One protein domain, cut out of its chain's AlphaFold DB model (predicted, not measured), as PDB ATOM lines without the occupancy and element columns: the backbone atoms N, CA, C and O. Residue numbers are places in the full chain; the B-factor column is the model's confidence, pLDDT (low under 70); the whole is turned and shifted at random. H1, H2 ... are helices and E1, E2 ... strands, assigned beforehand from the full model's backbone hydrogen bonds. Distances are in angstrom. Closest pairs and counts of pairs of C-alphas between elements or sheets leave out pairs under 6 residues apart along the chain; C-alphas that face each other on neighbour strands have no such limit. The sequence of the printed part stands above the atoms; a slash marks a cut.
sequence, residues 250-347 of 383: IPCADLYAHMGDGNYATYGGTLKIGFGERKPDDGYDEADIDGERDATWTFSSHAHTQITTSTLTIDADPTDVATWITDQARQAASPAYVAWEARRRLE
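AT A GLANCE: This is residues 250 to 347 of the 383 residues of an uncharacterized protein of Myceligenerans xiligouense (UniProt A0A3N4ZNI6). One strongly twisted sheet of five strands, E1 to E5, makes a wall with helix H1 packed along one of its faces and no named helix on the other. After H1 the printed part turns a corner into H2, which is on the same face near E2 and then points away, so that residues 342 to 347 stick out as an arm. The printed part has 98 residues, with five named strands followed by two named helices; the sheet's order is E1 E2 E3 E4 E5, all antiparallel, and the class is mixed, helices and strands. The whole is compact, with a radius of gyration of the C-alphas of 13.3 A, and spans 43 by 32 by 20 A.

HOW THE PARTS SIT: Start at E1, residues 254 to 258, an edge strand that forms a hairpin with E2, residues 270 to 277; look there for N 256 and O 272, 3.0 A apart. E2 bends by 63 degrees at residue 274 and forms a hairpin with E3, residues 284 to 290, where N 275 and O 285 are 2.8 A apart. E3 and E4, residues 296 to 301, are the next hairpin, with N 298 and O 288 at 2.7 A. E4 and E5, residues 306 to 313, the other edge strand, are the last, with N 310 and O 297 at 2.8 A. The five strands form a meander, each the antiparallel neighbour of the one before. H1, residues 318 to 332, is on the sheet at a height of 8.2 A, over E4 and, only just, with 3 C-alphas, over E3; it runs along the strands, at 23 degrees to E4 on the local plane. The closest C-alphas of H1 and E4 are those of Ser 301 and Ala 332, 6.8 A apart. H2, residues 335 to 347, is on the same face, over E2, and stands up from the sheet at 44 degrees; its closest C-alpha to E2 is that of Ala 336, 4.8 A from that of Phe 275. H1 and H2 touch, about perpendicular at 82 degrees, closest at the C-alphas of Ala 329 and Tyr 337, 6.3 A; H1 does so with residues 326 to 330 alone, H2 with residues 337 to 338 alone. In both helices every O i to N i+4 pair is within hydrogen-bond range.

IN THESE COORDINATES: Find C-alpha 254 at (91.529, 76.971, 84.714), where E1 begins its 11.8 A. E2 measures 18.7 A, E3 16.4 A, E4 16.5 A and E5 19.6 A. From C-alpha 318 at (98.149, 85.153, 72.982), H1 runs 20.8 A; H2 runs 18.7 A to C-alpha 347 at (76.298, 69.921, 72.588).

THE WHOLE: The C-alphas farthest apart are those of Asn 263 and Glu 347, 43.8 A. The printed part has no cut; the link E1 to E2, 11 residues, is long. In the B-factor column, residues 257 to 269 and 291 to 294 are under 70; the mean pLDDT of the printed part is 82.0.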
ATOM      1  N   ILE A 250      91.450  79.842  75.984       90.56
ATOM      2  CA  ILE A 250      91.470  78.402  76.277       90.56
ATOM      3  C   ILE A 250      90.226  78.021  77.101       90.56
ATOM      4  O   ILE A 250      90.254  78.026  78.327       90.56
ATOM      5  N   PRO A 251      89.118  77.608  76.458       80.25
ATOM      6  CA  PRO A 251      87.822  77.424  77.123       80.25
ATOM      7  C   PRO A 251      87.749  76.214  78.068       80.25
ATOM      8  O   PRO A 251      86.707  75.965  78.672       80.25
ATOM      9  N   CYS A 252      88.800  75.398  78.117       84.31
ATOM     10  CA  CYS A 252      88.847  74.163  78.891       84.31
ATOM     11  C   CYS A 252      89.855  74.190  80.036       84.31
ATOM     12  O   CYS A 252      90.021  73.153  80.670       84.31
ATOM     13  N   ALA A 253      90.556  75.303  80.241       84.38
ATOM     14  CA  ALA A 253      91.592  75.416  81.252       84.38
ATOM     15  C   ALA A 253      91.167  76.362  82.369       84.38
ATOM     16  O   ALA A 253      90.429  77.319  82.130       84.38
ATOM     17  N   ASP A 254      91.685  76.097  83.561       79.88
ATOM     18  CA  ASP A 254      91.529  76.971  84.714       79.88
ATOM     19  C   ASP A 254      92.841  77.714  84.953       79.88
ATOM     20  O   ASP A 254      93.928  77.145  84.865       79.88
ATOM     21  N   LEU A 255      92.747  79.002  85.254       79.19
ATOM     22  CA  LEU A 255      93.894  79.799  85.658       79.19
ATOM     23  C   LEU A 255      94.032  79.710  87.179       79.19
ATOM     24  O   LEU A 255      93.074  80.000  87.897       79.19
ATOM     25  N   TYR A 256      95.209  79.350  87.677       71.00
ATOM     26  CA  TYR A 256      95.486  79.310  89.115       71.00
ATOM     27  C   TYR A 256      96.879  79.851  89.413       71.00
ATOM     28  O   TYR A 256      97.757  79.862  88.553       71.00
ATOM     29  N   ALA A 257      97.080  80.322  90.637       62.31
ATOM     30  CA  ALA A 257      98.389  80.741  91.109       62.31
ATOM     31  C   ALA A 257      99.184  79.510  91.557       62.31
ATOM     32  O   ALA A 257      98.744  78.761  92.432       62.31
ATOM     33  N   HIS A 258     100.355  79.283  90.961       64.25
ATOM     34  CA  HIS A 258     101.235  78.202  91.386       64.25
ATOM     35  C   HIS A 258     102.267  78.723  92.377       64.25
ATOM     36  O   HIS A 258     103.272  79.364  92.042       64.25
ATOM     37  N   MET A 259     102.031  78.377  93.632       56.06
ATOM     38  CA  MET A 259     102.792  78.853  94.779       56.06
ATOM     39  C   MET A 259     104.005  77.950  95.055       56.06
ATOM     40  O   MET A 259     104.169  77.454  96.157       56.06
ATOM     41  N   GLY A 260     104.829  77.752  94.017       51.53
ATOM     42  CA  GLY A 260     106.172  77.153  94.007       51.53
ATOM     43  C   GLY A 260     106.491  76.052  95.029       51.53
ATOM     44  O   GLY A 260     106.865  76.355  96.159       51.53
ATOM     45  N   ASP A 261     106.550  74.799  94.581       41.66
ATOM     46  CA  ASP A 261     107.229  73.735  95.323       41.66
ATOM     47  C   ASP A 261     108.745  73.991  95.295       41.66
ATOM     48  O   ASP A 261     109.340  74.246  94.243       41.66
ATOM     49  N   GLY A 262     109.380  73.999  96.467       43.09
ATOM     50  CA  GLY A 262     110.776  74.399  96.641       43.09
ATOM     51  C   GLY A 262     111.762  73.771  95.640       43.09
ATOM     52  O   GLY A 262     111.721  72.572  95.374       43.09
ATOM     53  N   ASN A 263     112.705  74.611  95.186       34.50
ATOM     54  CA  ASN A 263     113.954  74.352  94.435       34.50
ATOM     55  C   ASN A 263     114.038  74.730  92.942       34.50
ATOM     56  O   ASN A 263     115.155  74.719  92.434       34.50
ATOM     57  N   TYR A 264     112.966  75.155  92.262       39.38
ATOM     58  CA  TYR A 264     113.054  75.637  90.859       39.38
ATOM     59  C   TYR A 264     112.505  77.051  90.620       39.38
ATOM     60  O   TYR A 264     112.331  77.478  89.485       39.38
ATOM     61  N   ALA A 265     112.195  77.787  91.684       42.28
ATOM     62  CA  ALA A 265     111.339  78.958  91.597       42.28
ATOM     63  C   ALA A 265     112.090  80.262  91.907       42.28
ATOM     64  O   ALA A 265     111.842  80.881  92.942       42.28
ATOM     65  N   THR A 266     112.945  80.746  90.997       47.56
ATOM     66  CA  THR A 266     113.324  82.177  91.031       47.56
ATOM     67  C   THR A 266     112.080  83.073  90.851       47.56
ATOM     68  O   THR A 266     112.043  84.195  91.350       47.56
ATOM     69  N   TYR A 267     110.999  82.533  90.263       51.75
ATOM     70  CA  TYR A 267     109.706  83.199  90.064       51.75
ATOM     71  C   TYR A 267     108.511  82.419  90.644       51.75
ATOM     72  O   TYR A 267     107.474  82.304  90.010       51.75
ATOM     73  N   GLY A 268     108.620  81.883  91.864       54.38
ATOM     74  CA  GLY A 268     107.455  81.288  92.544       54.38
ATOM     75  C   GLY A 268     106.316  82.299  92.737       54.38
ATOM     76  O   GLY A 268     106.583  83.471  93.027       54.38
ATOM     77  N   GLY A 269     105.062  81.857  92.598       57.94
ATOM     78  CA  GLY A 269     103.880  82.717  92.726       57.94
ATOM     79  C   GLY A 269     103.501  83.459  91.444       57.94
ATOM     80  O   GLY A 269     103.120  84.624  91.516       57.94
ATOM     81  N   THR A 270     103.651  82.809  90.289       71.56
ATOM     82  CA  THR A 270     103.074  83.241  89.010       71.56
ATOM     83  C   THR A 270     101.831  82.423  88.676       71.56
ATOM     84  O   THR A 270     101.609  81.321  89.197       71.56
ATOM     85  N   LEU A 271     101.004  82.964  87.789       75.94
ATOM     86  CA  LEU A 271      99.861  82.254  87.246       75.94
ATOM     87  C   LEU A 271     100.266  81.157  86.269       75.94
ATOM     88  O   LEU A 271     101.054  81.376  85.351       75.94
ATOM     89  N   LYS A 272      99.601  80.014  86.416       86.25
ATOM     90  CA  LYS A 272      99.671  78.874  85.512       86.25
ATOM     91  C   LYS A 272      98.308  78.549  84.931       86.25
ATOM     92  O   LYS A 272      97.263  78.854  85.512       86.25
ATOM     93  N   ILE A 273      98.329  77.909  83.768       88.44
ATOM     94  CA  ILE A 273      97.131  77.465  83.056       88.44
ATOM     95  C   ILE A 273      96.991  75.956  83.260       88.44
ATOM     96  O   ILE A 273      97.741  75.173  82.683       88.44
ATOM     97  N   GLY A 274      96.036  75.556  84.094       89.62
ATOM     98  CA  GLY A 274      95.802  74.181  84.516       89.62
ATOM     99  C   GLY A 274      94.826  73.418  83.636       89.62
ATOM    100  O   GLY A 274      93.760  73.909  83.265       89.62
ATOM    101  N   PHE A 275      95.166  72.160  83.376       91.00
ATOM    102  CA  PHE A 275      94.367  71.192  82.625       91.00
ATOM    103  C   PHE A 275      93.951  69.984  83.476       91.00
ATOM    104  O   PHE A 275      93.583  68.931  82.941       91.00
ATOM    105  N   GLY A 276      93.939  70.169  84.797       85.12
ATOM    106  CA  GLY A 276      93.474  69.204  85.789       85.12
ATOM    107  C   GLY A 276      94.504  68.144  86.176       85.12
ATOM    108  O   GLY A 276      95.491  67.898  85.481       85.12
ATOM    109  N   GLU A 277      94.230  67.488  87.299       85.19
ATOM    110  CA  GLU A 277      95.029  66.386  87.831       85.19
ATOM    111  C   GLU A 277      94.606  65.041  87.231       85.19
ATOM    112  O   GLU A 277      93.421  64.758  87.020       85.19
ATOM    113  N   ARG A 278      95.586  64.169  86.981       82.75
ATOM    114  CA  ARG A 278      95.331  62.798  86.499       82.75
ATOM    115  C   ARG A 278      94.981  61.841  87.633       82.75
ATOM    116  O   ARG A 278      94.177  60.929  87.435       82.75
ATOM    117  N   LYS A 279      95.594  62.038  88.798       81.25
ATOM    118  CA  LYS A 279      95.262  61.395  90.071       81.25
ATOM    119  C   LYS A 279      95.408  62.439  91.180       81.25
ATOM    120  O   LYS A 279      96.188  63.367  90.983       81.25
ATOM    121  N   PRO A 280      94.712  62.267  92.316       78.00
ATOM    122  CA  PRO A 280      94.931  63.118  93.479       78.00
ATOM    123  C   PRO A 280      96.422  63.184  93.814       78.00
ATOM    124  O   PRO A 280      97.072  62.136  93.853       78.00
ATOM    125  N   ASP A 281      96.932  64.396  94.013       73.19
ATOM    126  CA  ASP A 281      98.310  64.692  94.430       73.19
ATOM    127  C   ASP A 281      99.416  64.353  93.401       73.19
ATOM    128  O   ASP A 281     100.599  64.510  93.694       73.19
ATOM    129  N   ASP A 282      99.070  63.939  92.171       75.69
ATOM    130  CA  ASP A 282     100.046  63.676  91.091       75.69
ATOM    131  C   ASP A 282     100.514  64.979  90.395       75.69
ATOM    132  O   ASP A 282     101.259  64.923  89.420       75.69
ATOM    133  N   GLY A 283     100.075  66.155  90.845       76.56
ATOM    134  CA  GLY A 283     100.308  67.426  90.157       76.56
ATOM    135  C   GLY A 283      99.431  67.613  88.912       76.56
ATOM    136  O   GLY A 283      98.831  66.675  88.368       76.56
ATOM    137  N   TYR A 284      99.336  68.862  88.463       82.88
ATOM    138  CA  TYR A 284      98.511  69.248  87.323       82.88
ATOM    139  C   TYR A 284      99.245  68.983  86.008       82.88
ATOM    140  O   TYR A 284     100.464  69.115  85.905       82.88
ATOM    141  N   ASP A 285      98.486  68.643  84.966       90.38
ATOM    142  CA  ASP A 285      98.928  69.017  83.629       90.38
ATOM    143  C   ASP A 285      98.757  70.538  83.515       90.38
ATOM    144  O   ASP A 285      97.659  71.052  83.732       90.38
ATOM    145  N   GLU A 286      99.819  71.267  83.199       92.06
ATOM    146  CA  GLU A 286      99.828  72.727  83.290       92.06
ATOM    147  C   GLU A 286     100.734  73.365  82.238       92.06
ATOM    148  O   GLU A 286     101.727  72.780  81.800       92.06
ATOM    149  N   ALA A 287     100.394  74.586  81.841       91.44
ATOM    150  CA  ALA A 287     101.263  75.452  81.065       91.44
ATOM    151  C   ALA A 287     101.762  76.619  81.920       91.44
ATOM    152  O   ALA A 287     101.004  77.177  82.718       91.44
ATOM    153  N   ASP A 288     103.022  76.988  81.714       90.44
ATOM    154  CA  ASP A 288     103.725  78.029  82.468       90.44
ATOM    155  C   ASP A 288     104.766  78.734  81.585       90.44
ATOM    156  O   ASP A 288     105.130  78.233  80.517       90.44
ATOM    157  N   ILE A 289     105.270  79.880  82.033       86.81
ATOM    158  CA  ILE A 289     106.375  80.609  81.417       86.81
ATOM    159  C   ILE A 289     107.636  80.374  82.245       86.81
ATOM    160  O   ILE A 289     107.691  80.708  83.426       86.81
ATOM    161  N   ASP A 290     108.683  79.851  81.610       78.88
ATOM    162  CA  ASP A 290     109.994  79.727  82.250       78.88
ATOM    163  C   ASP A 290     110.607  81.123  82.449       78.88
ATOM    164  O   ASP A 290     111.175  81.706  81.520       78.88
ATOM    165  N   GLY A 291     110.461  81.669  83.659       64.38
ATOM    166  CA  GLY A 291     110.922  83.012  84.004       64.38
ATOM    167  C   GLY A 291     112.445  83.177  84.047       64.38
ATOM    168  O   GLY A 291     112.922  84.311  84.005       64.38
ATOM    169  N   GLU A 292     113.223  82.089  84.114       63.66
ATOM    170  CA  GLU A 292     114.693  82.147  84.175       63.66
ATOM    171  C   GLU A 292     115.360  82.157  82.785       63.66
ATOM    172  O   GLU A 292     116.500  82.612  82.661       63.66
ATOM    173  N   ARG A 293     114.671  81.667  81.738       57.28
ATOM    174  CA  ARG A 293     115.158  81.616  80.337       57.28
ATOM    175  C   ARG A 293     114.622  82.783  79.491       57.28
ATOM    176  O   ARG A 293     114.283  83.831  80.031       57.28
ATOM    177  N   ASP A 294     114.526  82.625  78.162       64.62
ATOM    178  CA  ASP A 294     113.970  83.603  77.200       64.62
ATOM    179  C   ASP A 294     112.459  83.900  77.416       64.62
ATOM    180  O   ASP A 294     111.750  84.275  76.482       64.62
ATOM    181  N   ALA A 295     111.944  83.707  78.638       80.69
ATOM    182  CA  ALA A 295     110.540  83.784  79.012       80.69
ATOM    183  C   ALA A 295     109.664  82.942  78.074       80.69
ATOM    184  O   ALA A 295     108.673  83.421  77.529       80.69
ATOM    185  N   THR A 296     110.071  81.697  77.819       88.94
ATOM    186  CA  THR A 296     109.386  80.804  76.875       88.94
ATOM    187  C   THR A 296     108.260  80.032  77.530       88.94
ATOM    188  O   THR A 296     108.402  79.556  78.658       88.94
ATOM    189  N   TRP A 297     107.190  79.799  76.775       92.38
ATOM    190  CA  TRP A 297     106.094  78.948  77.219       92.38
ATOM    191  C   TRP A 297     106.504  77.481  77.288       92.38
ATOM    192  O   TRP A 297     107.147  76.949  76.377       92.38
ATOM    193  N   THR A 298     106.077  76.821  78.356       93.12
ATOM    194  CA  THR A 298     106.273  75.402  78.630       93.12
ATOM    195  C   THR A 298     104.937  74.730  78.917       93.12
ATOM    196  O   THR A 298     103.976  75.372  79.334       93.12
ATOM    197  N   PHE A 299     104.875  73.426  78.669       93.62
ATOM    198  CA  PHE A 299     103.752  72.574  79.027       93.62
ATOM    199  C   PHE A 299     104.281  71.348  79.760       93.62
ATOM    200  O   PHE A 299     105.045  70.561  79.191       93.62
ATOM    201  N   SER A 300     103.873  71.195  81.013       91.38
ATOM    202  CA  SER A 300     104.188  70.056  81.863       91.38
ATOM    203  C   SER A 300     103.000  69.100  81.892       91.38
ATOM    204  O   SER A 300     101.860  69.513  82.074       91.38
ATOM    205  N   SER A 301     103.256  67.804  81.733       88.94
ATOM    206  CA  SER A 301     102.240  66.767  81.912       88.94
ATOM    207  C   SER A 301     102.776  65.596  82.721       88.94
ATOM    208  O   SER A 301     103.992  65.413  82.841       88.94
ATOM    209  N   HIS A 302     101.855  64.779  83.239       80.62
ATOM    210  CA  HIS A 302     102.178  63.556  83.979       80.62
ATOM    211  C   HIS A 302     103.106  63.829  85.174       80.62
ATOM    212  O   HIS A 302     104.221  63.304  85.212       80.62
ATOM    213  N   ALA A 303     102.676  64.654  86.131       73.75
ATOM    214  CA  ALA A 303     103.482  64.993  87.310       73.75
ATOM    215  C   ALA A 303     104.847  65.614  86.955       73.75
ATOM    216  O   ALA A 303     105.876  65.228  87.506       73.75
ATOM    217  N   HIS A 304     104.882  66.507  85.958       73.88
ATOM    218  CA  HIS A 304     106.111  67.120  85.426       73.88
ATOM    219  C   HIS A 304     107.161  66.144  84.863       73.88
ATOM    220  O   HIS A 304     108.293  66.540  84.588       73.88
ATOM    221  N   THR A 305     106.819  64.873  84.635       80.25
ATOM    222  CA  THR A 305     107.760  63.918  84.021       80.25
ATOM    223  C   THR A 305     107.953  64.160  82.524       80.25
ATOM    224  O   THR A 305     108.932  63.690  81.940       80.25
ATOM    225  N   GLN A 306     107.044  64.907  81.896       85.31
ATOM    226  CA  GLN A 306     107.149  65.341  80.510       85.31
ATOM    227  C   GLN A 306     106.960  66.849  80.433       85.31
ATOM    228  O   GLN A 306     105.872  67.348  80.708       85.31
ATOM    229  N   ILE A 307     108.013  67.554  80.026       90.81
ATOM    230  CA  ILE A 307     108.002  69.003  79.834       90.81
ATOM    231  C   ILE A 307     108.319  69.283  78.370       90.81
ATOM    232  O   ILE A 307     109.351  68.848  77.855       90.81
ATOM    233  N   THR A 308     107.426  70.007  77.704       92.38
ATOM    234  CA  THR A 308     107.626  70.487  76.335       92.38
ATOM    235  C   THR A 308     107.806  71.995  76.368       92.38
ATOM    236  O   THR A 308     106.955  72.705  76.892       92.38
ATOM    237  N   THR A 309     108.900  72.490  75.797       92.81
ATOM    238  CA  THR A 309     109.182  73.927  75.682       92.81
ATOM    239  C   THR A 309     108.862  74.396  74.268       92.81
ATOM    240  O   THR A 309     109.249  73.751  73.291       92.81
ATOM    241  N   SER A 310     108.138  75.502  74.153       94.00
ATOM    242  CA  SER A 310     107.834  76.144  72.875       94.00
ATOM    243  C   SER A 310     108.979  77.055  72.412       94.00
ATOM    244  O   SER A 310     109.888  77.378  73.172       94.00
ATOM    245  N   THR A 311     108.907  77.528  71.167       93.00
ATOM    246  CA  THR A 311     109.710  78.670  70.692       93.00
ATOM    247  C   THR A 311     109.008  80.015  70.913       93.00
ATOM    248  O   THR A 311     109.515  81.041  70.470       93.00
ATOM    249  N   LEU A 312     107.814  80.013  71.512       94.00
ATOM    250  CA  LEU A 312     107.023  81.211  71.772       94.00
ATOM    251  C   LEU A 312     107.484  81.821  73.097       94.00
ATOM    252  O   LEU A 312     107.585  81.121  74.107       94.00
ATOM    253  N   THR A 313     107.755  83.120  73.086       91.00
ATOM    254  CA  THR A 313     108.135  83.886  74.277       91.00
ATOM    255  C   THR A 313     106.905  84.512  74.937       91.00
ATOM    256  O   THR A 313     105.788  84.434  74.422       91.00
ATOM    257  N   ILE A 314     107.111  85.162  76.078       87.19
ATOM    258  CA  ILE A 314     106.101  85.925  76.820       87.19
ATOM    259  C   ILE A 314     105.417  87.014  75.983       87.19
ATOM    260  O   ILE A 314     104.266  87.343  76.248       87.19
ATOM    261  N   ASP A 315     106.100  87.529  74.959       87.44
ATOM    262  CA  ASP A 315     105.603  88.593  74.078       87.44
ATOM    263  C   ASP A 315     104.924  88.050  72.802       87.44
ATOM    264  O   ASP A 315     104.550  88.823  71.918       87.44
ATOM    265  N   ALA A 316     104.792  86.725  72.661       91.94
ATOM    266  CA  ALA A 316     104.088  86.115  71.535       91.94
ATOM    267  C   ALA A 316     102.585  86.450  71.547       91.94
ATOM    268  O   ALA A 316     102.002  86.714  72.600       91.94
ATOM    269  N   ASP A 317     101.941  86.394  70.373       93.00
ATOM    270  CA  ASP A 317     100.494  86.606  70.274       93.00
ATOM    271  C   ASP A 317      99.744  85.594  71.166       93.00
ATOM    272  O   ASP A 317      99.963  84.381  71.032       93.00
ATOM    273  N   PRO A 318      98.846  86.048  72.065       92.12
ATOM    274  CA  PRO A 318      98.149  85.153  72.982       92.12
ATOM    275  C   PRO A 318      97.349  84.042  72.291       92.12
ATOM    276  O   PRO A 318      97.203  82.956  72.849       92.12
ATOM    277  N   THR A 319      96.858  84.279  71.072       93.25
ATOM    278  CA  THR A 319      96.097  83.299  70.282       93.25
ATOM    279  C   THR A 319      96.994  82.171  69.778       93.25
ATOM    280  O   THR A 319      96.595  81.001  69.797       93.25
ATOM    281  N   ASP A 320      98.214  82.500  69.350       96.94
ATOM    282  CA  ASP A 320      99.201  81.520  68.888       96.94
ATOM    283  C   ASP A 320      99.658  80.636  70.052       96.94
ATOM    284  O   ASP A 320      99.693  79.406  69.935       96.94
ATOM    285  N   VAL A 321      99.921  81.252  71.208       96.69
ATOM    286  CA  VAL A 321     100.247  80.528  72.441       96.69
ATOM    287  C   VAL A 321      99.080  79.640  72.867       96.69
ATOM    288  O   VAL A 321      99.282  78.453  73.120       96.69
ATOM    289  N   ALA A 322      97.853  80.163  72.898       95.94
ATOM    290  CA  ALA A 322      96.672  79.392  73.279       95.94
ATOM    291  C   ALA A 322      96.440  78.187  72.360       95.94
ATOM    292  O   ALA A 322      96.095  77.098  72.829       95.94
ATOM    293  N   THR A 323      96.681  78.359  71.058       96.94
ATOM    294  CA  THR A 323      96.628  77.275  70.071       96.94
ATOM    295  C   THR A 323      97.677  76.212  70.383       96.94
ATOM    296  O   THR A 323      97.340  75.029  70.481       96.94
ATOM    297  N   TRP A 324      98.929  76.623  70.608       97.69
ATOM    298  CA  TRP A 324     100.015  75.708  70.950       97.69
ATOM    299  C   TRP A 324      99.738  74.940  72.250       97.69
ATOM    300  O   TRP A 324      99.836  73.712  72.254       97.69
ATOM    301  N   ILE A 325      99.324  75.623  73.323       97.25
ATOM    302  CA  ILE A 325      98.993  75.004  74.617       97.25
ATOM    303  C   ILE A 325      97.835  74.012  74.461       97.25
ATOM    304  O   ILE A 325      97.909  72.887  74.954       97.25
ATOM    305  N   THR A 326      96.771  74.396  73.748       96.19
ATOM    306  CA  THR A 326      95.617  73.513  73.508       96.19
ATOM    307  C   THR A 326      96.034  72.256  72.742       96.19
ATOM    308  O   THR A 326      95.544  71.160  73.026       96.19
ATOM    309  N   ASP A 327      96.968  72.386  71.798       97.00
ATOM    310  CA  ASP A 327      97.550  71.247  71.096       97.00
ATOM    311  C   ASP A 327      98.385  70.346  72.011       97.00
ATOM    312  O   ASP A 327      98.276  69.123  71.884       97.00
ATOM    313  N   GLN A 328      99.152  70.905  72.953       96.94
ATOM    314  CA  GLN A 328      99.874  70.109  73.953       96.94
ATOM    315  C   GLN A 328      98.908  69.353  74.873       96.94
ATOM    316  O   GLN A 328      99.027  68.136  75.019       96.94
ATOM    317  N   ALA A 329      97.886  70.030  75.408       95.12
ATOM    318  CA  ALA A 329      96.865  69.410  76.253       95.12
ATOM    319  C   ALA A 329      96.105  68.293  75.517       95.12
ATOM    320  O   ALA A 329      95.824  67.230  76.077       95.12
ATOM    321  N   ARG A 330      95.819  68.491  74.224       95.56
ATOM    322  CA  ARG A 330      95.236  67.464  73.353       95.56
ATOM    323  C   ARG A 330      96.161  66.259  73.189       95.56
ATOM    324  O   ARG A 330      95.699  65.128  73.322       95.56
ATOM    325  N   GLN A 331      97.439  66.484  72.883       95.75
ATOM    326  CA  GLN A 331      98.425  65.416  72.674       95.75
ATOM    327  C   GLN A 331      98.687  64.617  73.952       95.75
ATOM    328  O   GLN A 331      98.772  63.391  73.901       95.75
ATOM    329  N   ALA A 332      98.737  65.296  75.096       93.69
ATOM    330  CA  ALA A 332      98.855  64.665  76.402       93.69
ATOM    331  C   ALA A 332      97.562  63.944  76.825       93.69
ATOM    332  O   ALA A 332      97.592  63.133  77.751       93.69
ATOM    333  N   ALA A 333      96.427  64.209  76.167       94.25
ATOM    334  CA  ALA A 333      95.097  63.809  76.619       94.25
ATOM    335  C   ALA A 333      94.819  64.284  78.056       94.25
ATOM    336  O   ALA A 333      94.411  63.501  78.918       94.25
ATOM    337  N   SER A 334      95.083  65.566  78.317       93.88
ATOM    338  CA  SER A 334      94.916  66.166  79.638       93.88
ATOM    339  C   SER A 334      93.461  66.099  80.123       93.88
ATOM    340  O   SER A 334      92.537  66.257  79.310       93.88
ATOM    341  N   PRO A 335      93.221  65.889  81.432       93.00
ATOM    342  CA  PRO A 335      91.882  65.668  81.987       93.00
ATOM    343  C   PRO A 335      90.841  66.719  81.582       93.00
ATOM    344  O   PRO A 335      89.759  66.372  81.096       93.00
ATOM    345  N   ALA A 336      91.169  68.006  81.725       89.75
ATOM    346  CA  ALA A 336      90.239  69.094  81.444       89.75
ATOM    347  C   ALA A 336      89.916  69.207  79.944       89.75
ATOM    348  O   ALA A 336      88.754  69.406  79.571       89.75
ATOM    349  N   TYR A 337      90.907  68.962  79.078       93.31
ATOM    350  CA  TYR A 337      90.712  68.915  77.629       93.31
ATOM    351  C   TYR A 337      89.763  67.780  77.224       93.31
ATOM    352  O   TYR A 337      88.793  68.007  76.499       93.31
ATOM    353  N   VAL A 338      89.988  66.563  77.735       94.12
ATOM    354  CA  VAL A 338      89.133  65.396  77.448       94.12
ATOM    355  C   VAL A 338      87.695  65.644  77.913       94.12
ATOM    356  O   VAL A 338      86.741  65.364  77.180       94.12
ATOM    357  N   ALA A 339      87.520  66.211  79.110       89.38
ATOM    358  CA  ALA A 339      86.204  66.547  79.646       89.38
ATOM    359  C   ALA A 339      85.490  67.626  78.813       89.38
ATOM    360  O   ALA A 339      84.276  67.556  78.604       89.38
ATOM    361  N   TRP A 340      86.219  68.637  78.344       92.75
ATOM    362  CA  TRP A 340      85.685  69.664  77.452       92.75
ATOM    363  C   TRP A 340      85.294  69.093  76.085       92.75
ATOM    364  O   TRP A 340      84.185  69.347  75.610       92.75
ATOM    365  N   GLU A 341      86.137  68.256  75.477       93.31
ATOM    366  CA  GLU A 341      85.840  67.639  74.183       93.31
ATOM    367  C   GLU A 341      84.591  66.743  74.266       93.31
ATOM    368  O   GLU A 341      83.718  66.791  73.393       93.31
ATOM    369  N   ALA A 342      84.459  65.966  75.346       90.31
ATOM    370  CA  ALA A 342      83.279  65.148  75.602       90.31
ATOM    371  C   ALA A 342      81.997  65.995  75.700       90.31
ATOM    372  O   ALA A 342      80.997  65.659  75.061       90.31
ATOM    373  N   ARG A 343      82.035  67.117  76.436       89.12
ATOM    374  CA  ARG A 343      80.914  68.071  76.547       89.12
ATOM    375  C   ARG A 343      80.544  68.665  75.189       89.12
ATOM    376  O   ARG A 343      79.396  68.557  74.761       89.12
ATOM    377  N   ARG A 344      81.530  69.162  74.444       88.81
ATOM    378  CA  ARG A 344      81.325  69.752  73.114       88.81
ATOM    379  C   ARG A 344      80.699  68.767  72.118       88.81
ATOM    380  O   ARG A 344      79.848  69.143  71.308       88.81
ATOM    381  N   ARG A 345      81.076  67.483  72.173       88.00
ATOM    382  CA  ARG A 345      80.473  66.423  71.338       88.00
ATOM    383  C   ARG A 345      79.003  66.156  71.678       88.00
ATOM    384  O   ARG A 345      78.262  65.722  70.797       88.00
ATOM    385  N   LEU A 346      78.585  66.382  72.924       84.31
ATOM    386  CA  LEU A 346      77.189  66.249  73.354       84.31
ATOM    387  C   LEU A 346      76.344  67.468  72.964       84.31
ATOM    388  O   LEU A 346      75.171  67.310  72.639       84.31
ATOM    389  N   GLU A 347      76.947  68.656  72.960       78.00
ATOM    390  CA  GLU A 347      76.298  69.921  72.588       78.00
ATOM    391  C   GLU A 347      76.172  70.115  71.074       78.00
ATOM    392  O   GLU A 347      75.290  70.835  70.609       78.00
TER     393      GLU A 347